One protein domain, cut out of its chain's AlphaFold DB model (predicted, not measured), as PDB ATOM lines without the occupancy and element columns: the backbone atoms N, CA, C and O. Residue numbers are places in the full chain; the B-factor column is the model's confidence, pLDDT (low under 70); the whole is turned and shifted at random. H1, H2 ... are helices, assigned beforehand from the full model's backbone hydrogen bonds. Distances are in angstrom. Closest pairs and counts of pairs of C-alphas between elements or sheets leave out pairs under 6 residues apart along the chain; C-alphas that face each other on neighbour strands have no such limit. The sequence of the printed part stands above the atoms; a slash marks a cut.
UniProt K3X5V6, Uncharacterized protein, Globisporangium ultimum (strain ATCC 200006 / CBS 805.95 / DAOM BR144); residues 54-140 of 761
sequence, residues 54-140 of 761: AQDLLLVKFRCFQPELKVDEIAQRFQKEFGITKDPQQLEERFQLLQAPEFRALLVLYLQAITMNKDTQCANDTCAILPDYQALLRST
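AT A GLANCE: This is residues 54 to 140 of the 761 residues of an uncharacterized protein of Globisporangium ultimum (strain ATCC 200006 / CBS 805.95 / DAOM BR144) (UniProt K3X5V6). The longest helix, H4, is one side of a three-sided frame of H4, H3 and H2, with H1 packed in the middle; H6 crosses H4, and residues 119 to 124 stick out. The printed part has 87 residues, six named helices, H1 to H6 along the chain, no named strand; the class is all helix. It is compact, radius of gyration of the C-alphas 12.9 A, spans 35 by 34 by 21 A.

HOW THE PARTS SIT: H4, residues 104 to 116, touches H1, residues 54 to 65, about perpendicular at 78 degrees; closest C-alphas Leu 57 and Tyr 110, 5.9 A. With residues 108 to 112 alone H4 touches H6, residues 131 to 138; closest C-alphas Val 108 and Leu 137, 6.5 A. H3, residues 88 to 99, touches H4 only at the corner; closest C-alphas Leu 98 and Leu 107, 5.9 A. H1 and H2, residues 71 to 82, form a hairpin, opposite ways at 36 degrees, only just steep; closest C-alphas Phe 62 and Ile 74, 7.1 A. H5, residues 118 to 121, touches no helix. Every O i to N i+4 pair is within hydrogen-bond range in H1 to H4, 3 of 4 in H6; H5 is too short.

IN THESE COORDINATES: H4 is 18.5 A long, H3 17.2 A. H1 begins at C-alpha 54 (150.364, 140.706, 80.546); H6 ends at C-alpha 138 (135.831, 152.648, 95.321).

THE WHOLE: The farthest C-alphas, Gly 83 and Ser 139, are 35.7 A apart. The printed part has no cut and no long link. The model's pLDDT is under 70 at residues 67, 116 to 128 and 135 to 140.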
ATOM      1  N   ALA A  54     149.450 141.201  79.515       76.81
ATOM      2  CA  ALA A  54     150.364 140.706  80.546       76.81
ATOM      3  C   ALA A  54     151.436 141.746  80.920       76.81
ATOM      4  O   ALA A  54     151.750 141.922  82.098       76.81
ATOM      5  N   GLN A  55     151.956 142.470  79.926       81.31
ATOM      6  CA  GLN A  55     152.931 143.541  80.131       81.31
ATOM      7  C   GLN A  55     152.321 144.739  80.870       81.31
ATOM      8  O   GLN A  55     152.931 145.241  81.814       81.31
ATOM      9  N   ASP A  56     151.107 145.157  80.501       82.00
ATOM     10  CA  ASP A  56     150.397 146.236  81.195       82.00
ATOM     11  C   ASP A  56     150.029 145.842  82.639       82.00
ATOM     12  O   ASP A  56     150.206 146.642  83.558       82.00
ATOM     13  N   LEU A  57     149.579 144.604  82.879       80.00
ATOM     14  CA  LEU A  57     149.293 144.099  84.229       80.00
ATOM     15  C   LEU A  57     150.537 144.114  85.124       80.00
ATOM     16  O   LEU A  57     150.454 144.521  86.285       80.00
ATOM     17  N   LEU A  58     151.693 143.696  84.599       81.25
ATOM     18  CA  LEU A  58     152.946 143.723  85.349       81.25
ATOM     19  C   LEU A  58     153.378 145.166  85.664       81.25
ATOM     20  O   LEU A  58     153.779 145.465  86.791       81.25
ATOM     21  N   LEU A  59     153.225 146.074  84.699       82.19
ATOM     22  CA  LEU A  59     153.529 147.495  84.866       82.19
ATOM     23  C   LEU A  59     152.630 148.152  85.931       82.19
ATOM     24  O   LEU A  59     153.126 148.843  86.824       82.19
ATOM     25  N   VAL A  60     151.321 147.874  85.898       82.25
ATOM     26  CA  VAL A  60     150.354 148.333  86.912       82.25
ATOM     27  C   VAL A  60     150.668 147.728  88.282       82.25
ATOM     28  O   VAL A  60     150.602 148.437  89.287       82.25
ATOM     29  N   LYS A  61     151.070 146.452  88.346       80.50
ATOM     30  CA  LYS A  61     151.492 145.788  89.589       80.50
ATOM     31  C   LYS A  61     152.686 146.499  90.223       80.50
ATOM     32  O   LYS A  61     152.621 146.839  91.402       80.50
ATOM     33  N   PHE A  62     153.741 146.771  89.456       81.50
ATOM     34  CA  PHE A  62     154.919 147.461  89.982       81.50
ATOM     35  C   PHE A  62     154.591 148.886  90.433       81.50
ATOM     36  O   PHE A  62     154.942 149.267  91.543       81.50
ATOM     37  N   ARG A  63     153.836 149.661  89.651       81.25
ATOM     38  CA  ARG A  63     153.575 151.070  89.988       81.25
ATOM     39  C   ARG A  63     152.514 151.299  91.059       81.25
ATOM     40  O   ARG A  63     152.643 152.232  91.845       81.25
ATOM     41  N   CYS A  64     151.470 150.474  91.111       79.56
ATOM     42  CA  CYS A  64     150.336 150.703  92.015       79.56
ATOM     43  C   CYS A  64     150.453 149.943  93.343       79.56
ATOM     44  O   CYS A  64     149.775 150.305  94.307       79.56
ATOM     45  N   PHE A  65     151.291 148.901  93.394       74.19
ATOM     46  CA  PHE A  65     151.466 148.043  94.568       74.19
ATOM     47  C   PHE A  65     152.916 147.985  95.076       74.19
ATOM     48  O   PHE A  65     153.114 147.557  96.207       74.19
ATOM     49  N   GLN A  66     153.917 148.424  94.296       77.00
ATOM     50  CA  GLN A  66     155.341 148.452  94.686       77.00
ATOM     51  C   GLN A  66     156.003 149.813  94.364       77.00
ATOM     52  O   GLN A  66     156.945 149.880  93.573       77.00
ATOM     53  N   PRO A  67     155.537 150.918  94.977       67.56
ATOM     54  CA  PRO A  67     155.954 152.278  94.611       67.56
ATOM     55  C   PRO A  67     157.436 152.594  94.871       67.56
ATOM     56  O   PRO A  67     157.939 153.596  94.373       67.56
ATOM     57  N   GLU A  68     158.132 151.762  95.650       70.50
ATOM     58  CA  GLU A  68     159.543 151.942  96.016       70.50
ATOM     59  C   GLU A  68     160.524 151.552  94.895       70.50
ATOM     60  O   GLU A  68     161.705 151.891  94.970       70.50
ATOM     61  N   LEU A  69     160.053 150.864  93.846       76.88
ATOM     62  CA  LEU A  69     160.889 150.444  92.720       76.88
ATOM     63  C   LEU A  69     161.284 151.629  91.832       76.88
ATOM     64  O   LEU A  69     160.437 152.391  91.356       76.88
ATOM     65  N   LYS A  70     162.583 151.741  91.538       80.94
ATOM     66  CA  LYS A  70     163.096 152.723  90.569       80.94
ATOM     67  C   LYS A  70     162.761 152.305  89.136       80.94
ATOM     68  O   LYS A  70     162.632 151.120  88.842       80.94
ATOM     69  N   VAL A  71     162.677 153.276  88.222       77.69
ATOM     70  CA  VAL A  71     162.328 153.042  86.802       77.69
ATOM     71  C   VAL A  71     163.281 152.034  86.139       77.69
ATOM     72  O   VAL A  71     162.836 151.146  85.416       77.69
ATOM     73  N   ASP A  72     164.571 152.097  86.474       77.00
ATOM     74  CA  ASP A  72     165.593 151.174  85.961       77.00
ATOM     75  C   ASP A  72     165.413 149.741  86.489       77.00
ATOM     76  O   ASP A  72     165.626 148.767  85.767       77.00
ATOM     77  N   GLU A  73     164.966 149.591  87.739       79.94
ATOM     78  CA  GLU A  73     164.672 148.285  88.343       79.94
ATOM     79  C   GLU A  73     163.399 147.672  87.746       79.94
ATOM     80  O   GLU A  73     163.320 146.454  87.567       79.94
ATOM     81  N   ILE A  74     162.418 148.509  87.391       80.06
ATOM     82  CA  ILE A  74     161.213 148.097  86.662       80.06
ATOM     83  C   ILE A  74     161.593 147.593  85.270       80.06
ATOM     84  O   ILE A  74     161.163 146.505  84.900       80.06
ATOM     85  N   ALA A  75     162.439 148.320  84.531       80.81
ATOM     86  CA  ALA A  75     162.902 147.905  83.208       80.81
ATOM     87  C   ALA A  75     163.676 146.573  83.254       80.81
ATOM     88  O   ALA A  75     163.409 145.677  82.454       80.81
ATOM     89  N   GLN A  76     164.558 146.384  84.244       79.75
ATOM     90  CA  GLN A  76     165.292 145.125  84.442       79.75
ATOM     91  C   GLN A  76     164.370 143.943  84.773       79.75
ATOM     92  O   GLN A  76     164.555 142.839  84.256       79.75
ATOM     93  N   ARG A  77     163.361 144.148  85.632       80.06
ATOM     94  CA  ARG A  77     162.386 143.099  85.976       80.06
ATOM     95  C   ARG A  77     161.440 142.795  84.816       80.06
ATOM     96  O   ARG A  77     161.154 141.629  84.572       80.06
ATOM     97  N   PHE A  78     161.026 143.817  84.071       81.44
ATOM     98  CA  PHE A  78     160.212 143.682  82.864       81.44
ATOM     99  C   PHE A  78     160.950 142.883  81.781       81.44
ATOM    100  O   PHE A  78     160.393 141.940  81.219       81.44
ATOM    101  N   GLN A  79     162.234 143.184  81.560       82.50
ATOM    102  CA  GLN A  79     163.090 142.427  80.647       82.50
ATOM    103  C   GLN A  79     163.276 140.977  81.109       82.50
ATOM    104  O   GLN A  79     163.250 140.062  80.292       82.50
ATOM    105  N   LYS A  80     163.432 140.741  82.416       81.62
ATOM    106  CA  LYS A  80     163.560 139.388  82.973       81.62
ATOM    107  C   LYS A  80     162.298 138.539  82.770       81.62
ATOM    108  O   LYS A  80     162.418 137.329  82.609       81.62
ATOM    109  N   GLU A  81     161.117 139.150  82.811       78.38
ATOM    110  CA  GLU A  81     159.834 138.441  82.741       78.38
ATOM    111  C   GLU A  81     159.358 138.204  81.300       78.38
ATOM    112  O   GLU A  81     158.806 137.145  81.011       78.38
ATOM    113  N   PHE A  82     159.628 139.140  80.381       78.88
ATOM    114  CA  PHE A  82     159.165 139.057  78.988       78.88
ATOM    115  C   PHE A  82     160.271 138.861  77.944       78.88
ATOM    116  O   PHE A  82     159.956 138.658  76.777       78.88
ATOM    117  N   GLY A  83     161.550 138.937  78.323       72.19
ATOM    118  CA  GLY A  83     162.685 138.805  77.400       72.19
ATOM    119  C   GLY A  83     162.882 139.984  76.438       72.19
ATOM    120  O   GLY A  83     163.766 139.914  75.591       72.19
ATOM    121  N   ILE A  84     162.093 141.059  76.570       75.88
ATOM    122  CA  ILE A  84     162.089 142.231  75.677       75.88
ATOM    123  C   ILE A  84     162.728 143.421  76.394       75.88
ATOM    124  O   ILE A  84     162.360 143.746  77.527       75.88
ATOM    125  N   THR A  85     163.668 144.097  75.734       76.12
ATOM    126  CA  THR A  85     164.319 145.297  76.272       76.12
ATOM    127  C   THR A  85     163.513 146.535  75.885       76.12
ATOM    128  O   THR A  85     163.452 146.903  74.718       76.12
ATOM    129  N   LYS A  86     162.890 147.194  76.868       76.56
ATOM    130  CA  LYS A  86     162.207 148.484  76.685       76.56
ATOM    131  C   LYS A  86     162.935 149.587  77.430       76.56
ATOM    132  O   LYS A  86     163.426 149.366  78.536       76.56
ATOM    133  N   ASP A  87     162.982 150.764  76.816       79.00
ATOM    134  CA  ASP A  87     163.553 151.948  77.447       79.00
ATOM    135  C   ASP A  87     162.741 152.291  78.716       79.00
ATOM    136  O   ASP A  87     161.503 152.336  78.654       79.00
ATOM    137  N   PRO A  88     163.394 152.513  79.875       78.56
ATOM    138  CA  PRO A  88     162.738 152.963  81.098       78.56
ATOM    139  C   PRO A  88     161.756 154.126  80.884       78.56
ATOM    140  O   PRO A  88     160.695 154.147  81.509       78.56
ATOM    141  N   GLN A  89     162.070 155.068  79.984       79.00
ATOM    142  CA  GLN A  89     161.180 156.195  79.678       79.00
ATOM    143  C   GLN A  89     159.906 155.759  78.938       79.00
ATOM    144  O   GLN A  89     158.820 156.208  79.294       79.00
ATOM    145  N   GLN A  90     159.994 154.813  77.999       79.31
ATOM    146  CA  GLN A  90     158.830 154.281  77.275       79.31
ATOM    147  C   GLN A  90     157.854 153.539  78.201       79.31
ATOM    148  O   GLN A  90     156.636 153.637  78.043       79.31
ATOM    149  N   LEU A  91     158.372 152.816  79.202       80.25
ATOM    150  CA  LEU A  91     157.544 152.157  80.220       80.25
ATOM    151  C   LEU A  91     156.803 153.173  81.101       80.25
ATOM    152  O   LEU A  91     155.651 152.943  81.474       80.25
ATOM    153  N   GLU A  92     157.439 154.302  81.412       81.81
ATOM    154  CA  GLU A  92     156.807 155.386  82.164       81.81
ATOM    155  C   GLU A  92     155.732 156.098  81.335       81.81
ATOM    156  O   GLU A  92     154.611 156.283  81.809       81.81
ATOM    157  N   GLU A  93     156.026 156.419  80.074       82.19
ATOM    158  CA  GLU A  93     155.059 156.999  79.136       82.19
ATOM    159  C   GLU A  93     153.845 156.082  78.938       82.19
ATOM    160  O   GLU A  93     152.699 156.544  78.937       82.19
ATOM    161  N   ARG A  94     154.064 154.762  78.853       82.81
ATOM    162  CA  ARG A  94     152.977 153.779  78.773       82.81
ATOM    163  C   ARG A  94     152.100 153.802  80.020       82.81
ATOM    164  O   ARG A  94     150.875 153.766  79.897       82.81
ATOM    165  N   PHE A  95     152.694 153.878  81.210       82.62
ATOM    166  CA  PHE A  95     151.933 153.945  82.456       82.62
ATOM    167  C   PHE A  95     151.141 155.255  82.578       82.62
ATOM    168  O   PHE A  95     149.968 155.224  82.946       82.62
ATOM    169  N   GLN A  96     151.729 156.390  82.191       83.69
ATOM    170  CA  GLN A  96     151.024 157.677  82.137       83.69
ATOM    171  C   GLN A  96     149.844 157.640  81.159       83.69
ATOM    172  O   GLN A  96     148.766 158.153  81.461       83.69
ATOM    173  N   LEU A  97     150.000 156.963  80.019       81.75
ATOM    174  CA  LEU A  97     148.918 156.774  79.057       81.75
ATOM    175  C   LEU A  97     147.779 155.914  79.628       81.75
ATOM    176  O   LEU A  97     146.618 156.223  79.383       81.75
ATOM    177  N   LEU A  98     148.073 154.899  80.447       80.19
ATOM    178  CA  LEU A  98     147.050 154.115  81.158       80.19
ATOM    179  C   LEU A  98     146.286 154.938  82.214       80.19
ATOM    180  O   LEU A  98     145.130 154.631  82.508       80.19
ATOM    181  N   GLN A  99     146.899 155.986  82.770       81.12
ATOM    182  CA  GLN A  99     146.245 156.910  83.705       81.12
ATOM    183  C   GLN A  99     145.358 157.953  83.017       81.12
ATOM    184  O   GLN A  99     144.515 158.570  83.677       81.12
ATOM    185  N   ALA A 100     145.532 158.164  81.711       80.50
ATOM    186  CA  ALA A 100     144.736 159.117  80.954       80.50
ATOM    187  C   ALA A 100     143.234 158.769  81.037       80.50
ATOM    188  O   ALA A 100     142.868 157.590  81.112       80.50
ATOM    189  N   PRO A 101     142.332 159.769  80.989       73.19
ATOM    190  CA  PRO A 101     140.889 159.543  81.102       73.19
ATOM    191  C   PRO A 101     140.362 158.563  80.046       73.19
ATOM    192  O   PRO A 101     139.447 157.796  80.330       73.19
ATOM    193  N   GLU A 102     140.994 158.542  78.874       70.69
ATOM    194  CA  GLU A 102     140.695 157.627  77.775       70.69
ATOM    195  C   GLU A 102     140.977 156.160  78.124       70.69
ATOM    196  O   GLU A 102     140.252 155.297  77.663       70.69
ATOM    197  N   PHE A 103     141.965 155.846  78.967       71.56
ATOM    198  CA  PHE A 103     142.360 154.465  79.308       71.56
ATOM    199  C   PHE A 103     141.984 154.055  80.733       71.56
ATOM    200  O   PHE A 103     142.239 152.927  81.160       71.56
ATOM    201  N   ARG A 104     141.310 154.944  81.462       76.88
ATOM    202  CA  ARG A 104     140.978 154.780  82.878       76.88
ATOM    203  C   ARG A 104     140.186 153.504  83.178       76.88
ATOM    204  O   ARG A 104     140.437 152.867  84.195       76.88
ATOM    205  N   ALA A 105     139.264 153.105  82.298       70.56
ATOM    206  CA  ALA A 105     138.492 151.867  82.454       70.56
ATOM    207  C   ALA A 105     139.386 150.611  82.414       70.56
ATOM    208  O   ALA A 105     139.179 149.674  83.183       70.56
ATOM    209  N   LEU A 106     140.418 150.624  81.565       75.94
ATOM    210  CA  LEU A 106     141.394 149.542  81.438       75.94
ATOM    211  C   LEU A 106     142.293 149.459  82.683       75.94
ATOM    212  O   LEU A 106     142.505 148.378  83.224       75.94
ATOM    213  N   LEU A 107     142.741 150.610  83.197       80.94
ATOM    214  CA  LEU A 107     143.507 150.683  84.445       80.94
ATOM    215  C   LEU A 107     142.705 150.155  85.645       80.94
ATOM    216  O   LEU A 107     143.237 149.397  86.453       80.94
ATOM    217  N   VAL A 108     141.422 150.516  85.758       79.12
ATOM    218  CA  VAL A 108     140.538 150.018  86.827       79.12
ATOM    219  C   VAL A 108     140.372 148.497  86.750       79.12
ATOM    220  O   VAL A 108     140.477 147.833  87.781       79.12
ATOM    221  N   LEU A 109     140.192 147.938  85.548       77.62
ATOM    222  CA  LEU A 109     140.115 146.490  85.332       77.62
ATOM    223  C   LEU A 109     141.411 145.779  85.760       77.62
ATOM    224  O   LEU A 109     141.365 144.757  86.445       77.62
ATOM    225  N   TYR A 110     142.573 146.334  85.412       80.12
ATOM    226  CA  TYR A 110     143.873 145.788  85.811       80.12
ATOM    227  C   TYR A 110     144.099 145.849  87.323       80.12
ATOM    228  O   TYR A 110     144.557 144.873  87.920       80.12
ATOM    229  N   LEU A 111     143.711 146.950  87.972       80.25
ATOM    230  CA  LEU A 111     143.743 147.065  89.430       80.25
ATOM    231  C   LEU A 111     142.842 146.014  90.098       80.25
ATOM    232  O   LEU A 111     143.285 145.369  91.049       80.25
ATOM    233  N   GLN A 112     141.624 145.797  89.582       74.38
ATOM    234  CA  GLN A 112     140.702 144.766  90.075       74.38
ATOM    235  C   GLN A 112     141.308 143.362  89.952       74.38
ATOM    236  O   GLN A 112     141.393 142.646  90.953       74.38
ATOM    237  N   ALA A 113     141.818 143.005  88.771       75.50
ATOM    238  CA  ALA A 113     142.439 141.707  88.515       75.50
ATOM    239  C   ALA A 113     143.618 141.412  89.460       75.50
ATOM    240  O   ALA A 113     143.733 140.311  90.002       75.50
ATOM    241  N   ILE A 114     144.477 142.406  89.713       75.00
ATOM    242  CA  ILE A 114     145.617 142.258  90.628       75.00
ATOM    243  C   ILE A 114     145.141 142.131  92.080       75.00
ATOM    244  O   ILE A 114     145.700 141.331  92.827       75.00
ATOM    245  N   THR A 115     144.104 142.869  92.496       73.44
ATOM    246  CA  THR A 115     143.552 142.739  93.857       73.44
ATOM    247  C   THR A 115     142.892 141.389  94.120       73.44
ATOM    248  O   THR A 115     143.058 140.868  95.217       73.44
ATOM    249  N   MET A 116     142.206 140.797  93.137       66.12
ATOM    250  CA  MET A 116     141.537 139.496  93.288       66.12
ATOM    251  C   MET A 116     142.519 138.314  93.285       66.12
ATOM    252  O   MET A 116     142.280 137.315  93.952       66.12
ATOM    253  N   ASN A 117     143.654 138.435  92.588       62.31
ATOM    254  CA  ASN A 117     144.702 137.405  92.555       62.31
ATOM    255  C   ASN A 117     145.640 137.412  93.778       62.31
ATOM    256  O   ASN A 117     146.503 136.538  93.898       62.31
ATOM    257  N   LYS A 118     145.502 138.373  94.703       55.81
ATOM    258  CA  LYS A 118     146.267 138.361  95.961       55.81
ATOM    259  C   LYS A 118     145.897 137.199  96.878       55.81
ATOM    260  O   LYS A 118     146.744 136.777  97.659       55.81
ATOM    261  N   ASP A 119     144.693 136.651  96.734       46.28
ATOM    262  CA  ASP A 119     144.216 135.560  97.584       46.28
ATOM    263  C   ASP A 119     144.809 134.191  97.215       46.28
ATOM    264  O   ASP A 119     144.683 133.249  97.994       46.28
ATOM    265  N   THR A 120     145.493 134.052  96.070       44.88
ATOM    266  CA  THR A 120     145.926 132.732  95.585       44.88
ATOM    267  C   THR A 120     147.428 132.449  95.611       44.88
ATOM    268  O   THR A 120     147.746 131.280  95.822       44.88
ATOM    269  N   GLN A 121     148.375 133.396  95.449       41.16
ATOM    270  CA  GLN A 121     149.809 133.004  95.328       41.16
ATOM    271  C   GLN A 121     150.922 133.933  95.875       41.16
ATOM    272  O   GLN A 121     152.092 133.654  95.622       41.16
ATOM    273  N   CYS A 122     150.667 134.975  96.674       35.47
ATOM    274  CA  CYS A 122     151.776 135.704  97.335       35.47
ATOM    275  C   CYS A 122     151.379 136.278  98.702       35.47
ATOM    276  O   CYS A 122     151.058 137.454  98.830       35.47
ATOM    277  N   ALA A 123     151.455 135.442  99.738       35.72
ATOM    278  CA  ALA A 123     151.207 135.814 101.132       35.72
ATOM    279  C   ALA A 123     152.407 136.484 101.843       35.72
ATOM    280  O   ALA A 123     152.311 136.749 103.037       35.72
ATOM    281  N   ASN A 124     153.523 136.766 101.154       40.09
ATOM    282  CA  ASN A 124     154.761 137.169 101.839       40.09
ATOM    283  C   ASN A 124     155.199 138.631 101.684       40.09
ATOM    284  O   ASN A 124     156.075 139.029 102.438       40.09
ATOM    285  N   ASP A 125     154.566 139.453 100.841       43.28
ATOM    286  CA  ASP A 125     154.849 140.896 100.813       43.28
ATOM    287  C   ASP A 125     153.553 141.700 100.947       43.28
ATOM    288  O   ASP A 125     152.656 141.645 100.101       43.28
ATOM    289  N   THR A 126     153.456 142.473 102.025       49.44
ATOM    290  CA  THR A 126     152.374 143.416 102.342       49.44
ATOM    291  C   THR A 126     152.393 144.617 101.390       49.44
ATOM    292  O   THR A 126     152.593 145.760 101.778       49.44
ATOM    293  N   CYS A 127     152.155 144.382 100.103       53.81
ATOM    294  CA  CYS A 127     152.036 145.441  99.105       53.81
ATOM    295  C   CYS A 127     150.630 146.059  99.158       53.81
ATOM    296  O   CYS A 127     149.739 145.658  98.403       53.81
ATOM    297  N   ALA A 128     150.380 146.989 100.080       61.84
ATOM    298  CA  ALA A 128     149.135 147.761 100.110       61.84
ATOM    299  C   ALA A 128     149.029 148.656  98.858       61.84
ATOM    300  O   ALA A 128     150.007 149.271  98.445       61.84
ATOM    301  N   ILE A 129     147.846 148.705  98.233       74.69
ATOM    302  CA  ILE A 129     147.590 149.602  97.095       74.69
ATOM    303  C   ILE A 129     147.703 151.062  97.554       74.69
ATOM    304  O   ILE A 129     147.250 151.392  98.653       74.69
ATOM    305  N   LEU A 130     148.268 151.943  96.724       77.25
ATOM    306  CA  LEU A 130     148.315 153.371  97.052       77.25
ATOM    307  C   LEU A 130     146.893 153.971  97.188       77.25
ATOM    308  O   LEU A 130     145.990 153.584  96.433       77.25
ATOM    309  N   PRO A 131     146.680 154.947  98.096       71.50
ATOM    310  CA  PRO A 131     145.358 155.520  98.379       71.50
ATOM    311  C   PRO A 131     144.620 156.083  97.153       71.50
ATOM    312  O   PRO A 131     143.407 155.899  97.028       71.50
ATOM    313  N   ASP A 132     145.344 156.700  96.218       72.44
ATOM    314  CA  ASP A 132     144.769 157.322  95.016       72.44
ATOM    315  C   ASP A 132     144.148 156.281  94.066       72.44
ATOM    316  O   ASP A 132     143.059 156.481  93.520       72.44
ATOM    317  N   TYR A 133     144.771 155.103  93.946       73.31
ATOM    318  CA  TYR A 133     144.235 153.976  93.172       73.31
ATOM    319  C   TYR A 133     143.169 153.191  93.944       73.31
ATOM    320  O   TYR A 133     142.286 152.573  93.345       73.31
ATOM    321  N   GLN A 134     143.171 153.274  95.277       70.31
ATOM    322  CA  GLN A 134     142.086 152.735  96.094       70.31
ATOM    323  C   GLN A 134     140.783 153.531  95.909       70.31
ATOM    324  O   GLN A 134     139.701 152.942  95.899       70.31
ATOM    325  N   ALA A 135     140.861 154.853  95.718       69.94
ATOM    326  CA  ALA A 135     139.705 155.689  95.386       69.94
ATOM    327  C   ALA A 135     139.098 155.333  94.013       69.94
ATOM    328  O   ALA A 135     137.875 155.306  93.871       69.94
ATOM    329  N   LEU A 136     139.933 154.972  93.033       68.12
ATOM    330  CA  LEU A 136     139.499 154.484  91.718       68.12
ATOM    331  C   LEU A 136     138.700 153.171  91.816       68.12
ATOM    332  O   LEU A 136     137.644 153.056  91.202       68.12
ATOM    333  N   LEU A 137     139.125 152.225  92.658       67.00
ATOM    334  CA  LEU A 137     138.368 150.993  92.927       67.00
ATOM    335  C   LEU A 137     137.087 151.234  93.741       67.00
ATOM    336  O   LEU A 137     136.115 150.502  93.603       67.00
ATOM    337  N   ARG A 138     137.056 152.259  94.600       60.94
ATOM    338  CA  ARG A 138     135.831 152.648  95.321       60.94
ATOM    339  C   ARG A 138     134.801 153.302  94.403       60.94
ATOM    340  O   ARG A 138     133.616 153.202  94.688       60.94
ATOM    341  N   SER A 139     135.231 153.925  93.304       56.88
ATOM    342  CA  SER A 139     134.328 154.549  92.327       56.88
ATOM    343  C   SER A 139     133.500 153.553  91.504       56.88
ATOM    344  O   SER A 139     132.519 153.954  90.890       56.88
ATOM    345  N   THR A 140     133.849 152.261  91.530       55.56
ATOM    346  CA  THR A 140     133.065 151.177  90.912       55.56
ATOM    347  C   THR A 140     132.129 150.465  91.891       55.56
ATOM    348  O   THR A 140     131.408 149.550  91.491       55.56
TER     349      THR A 140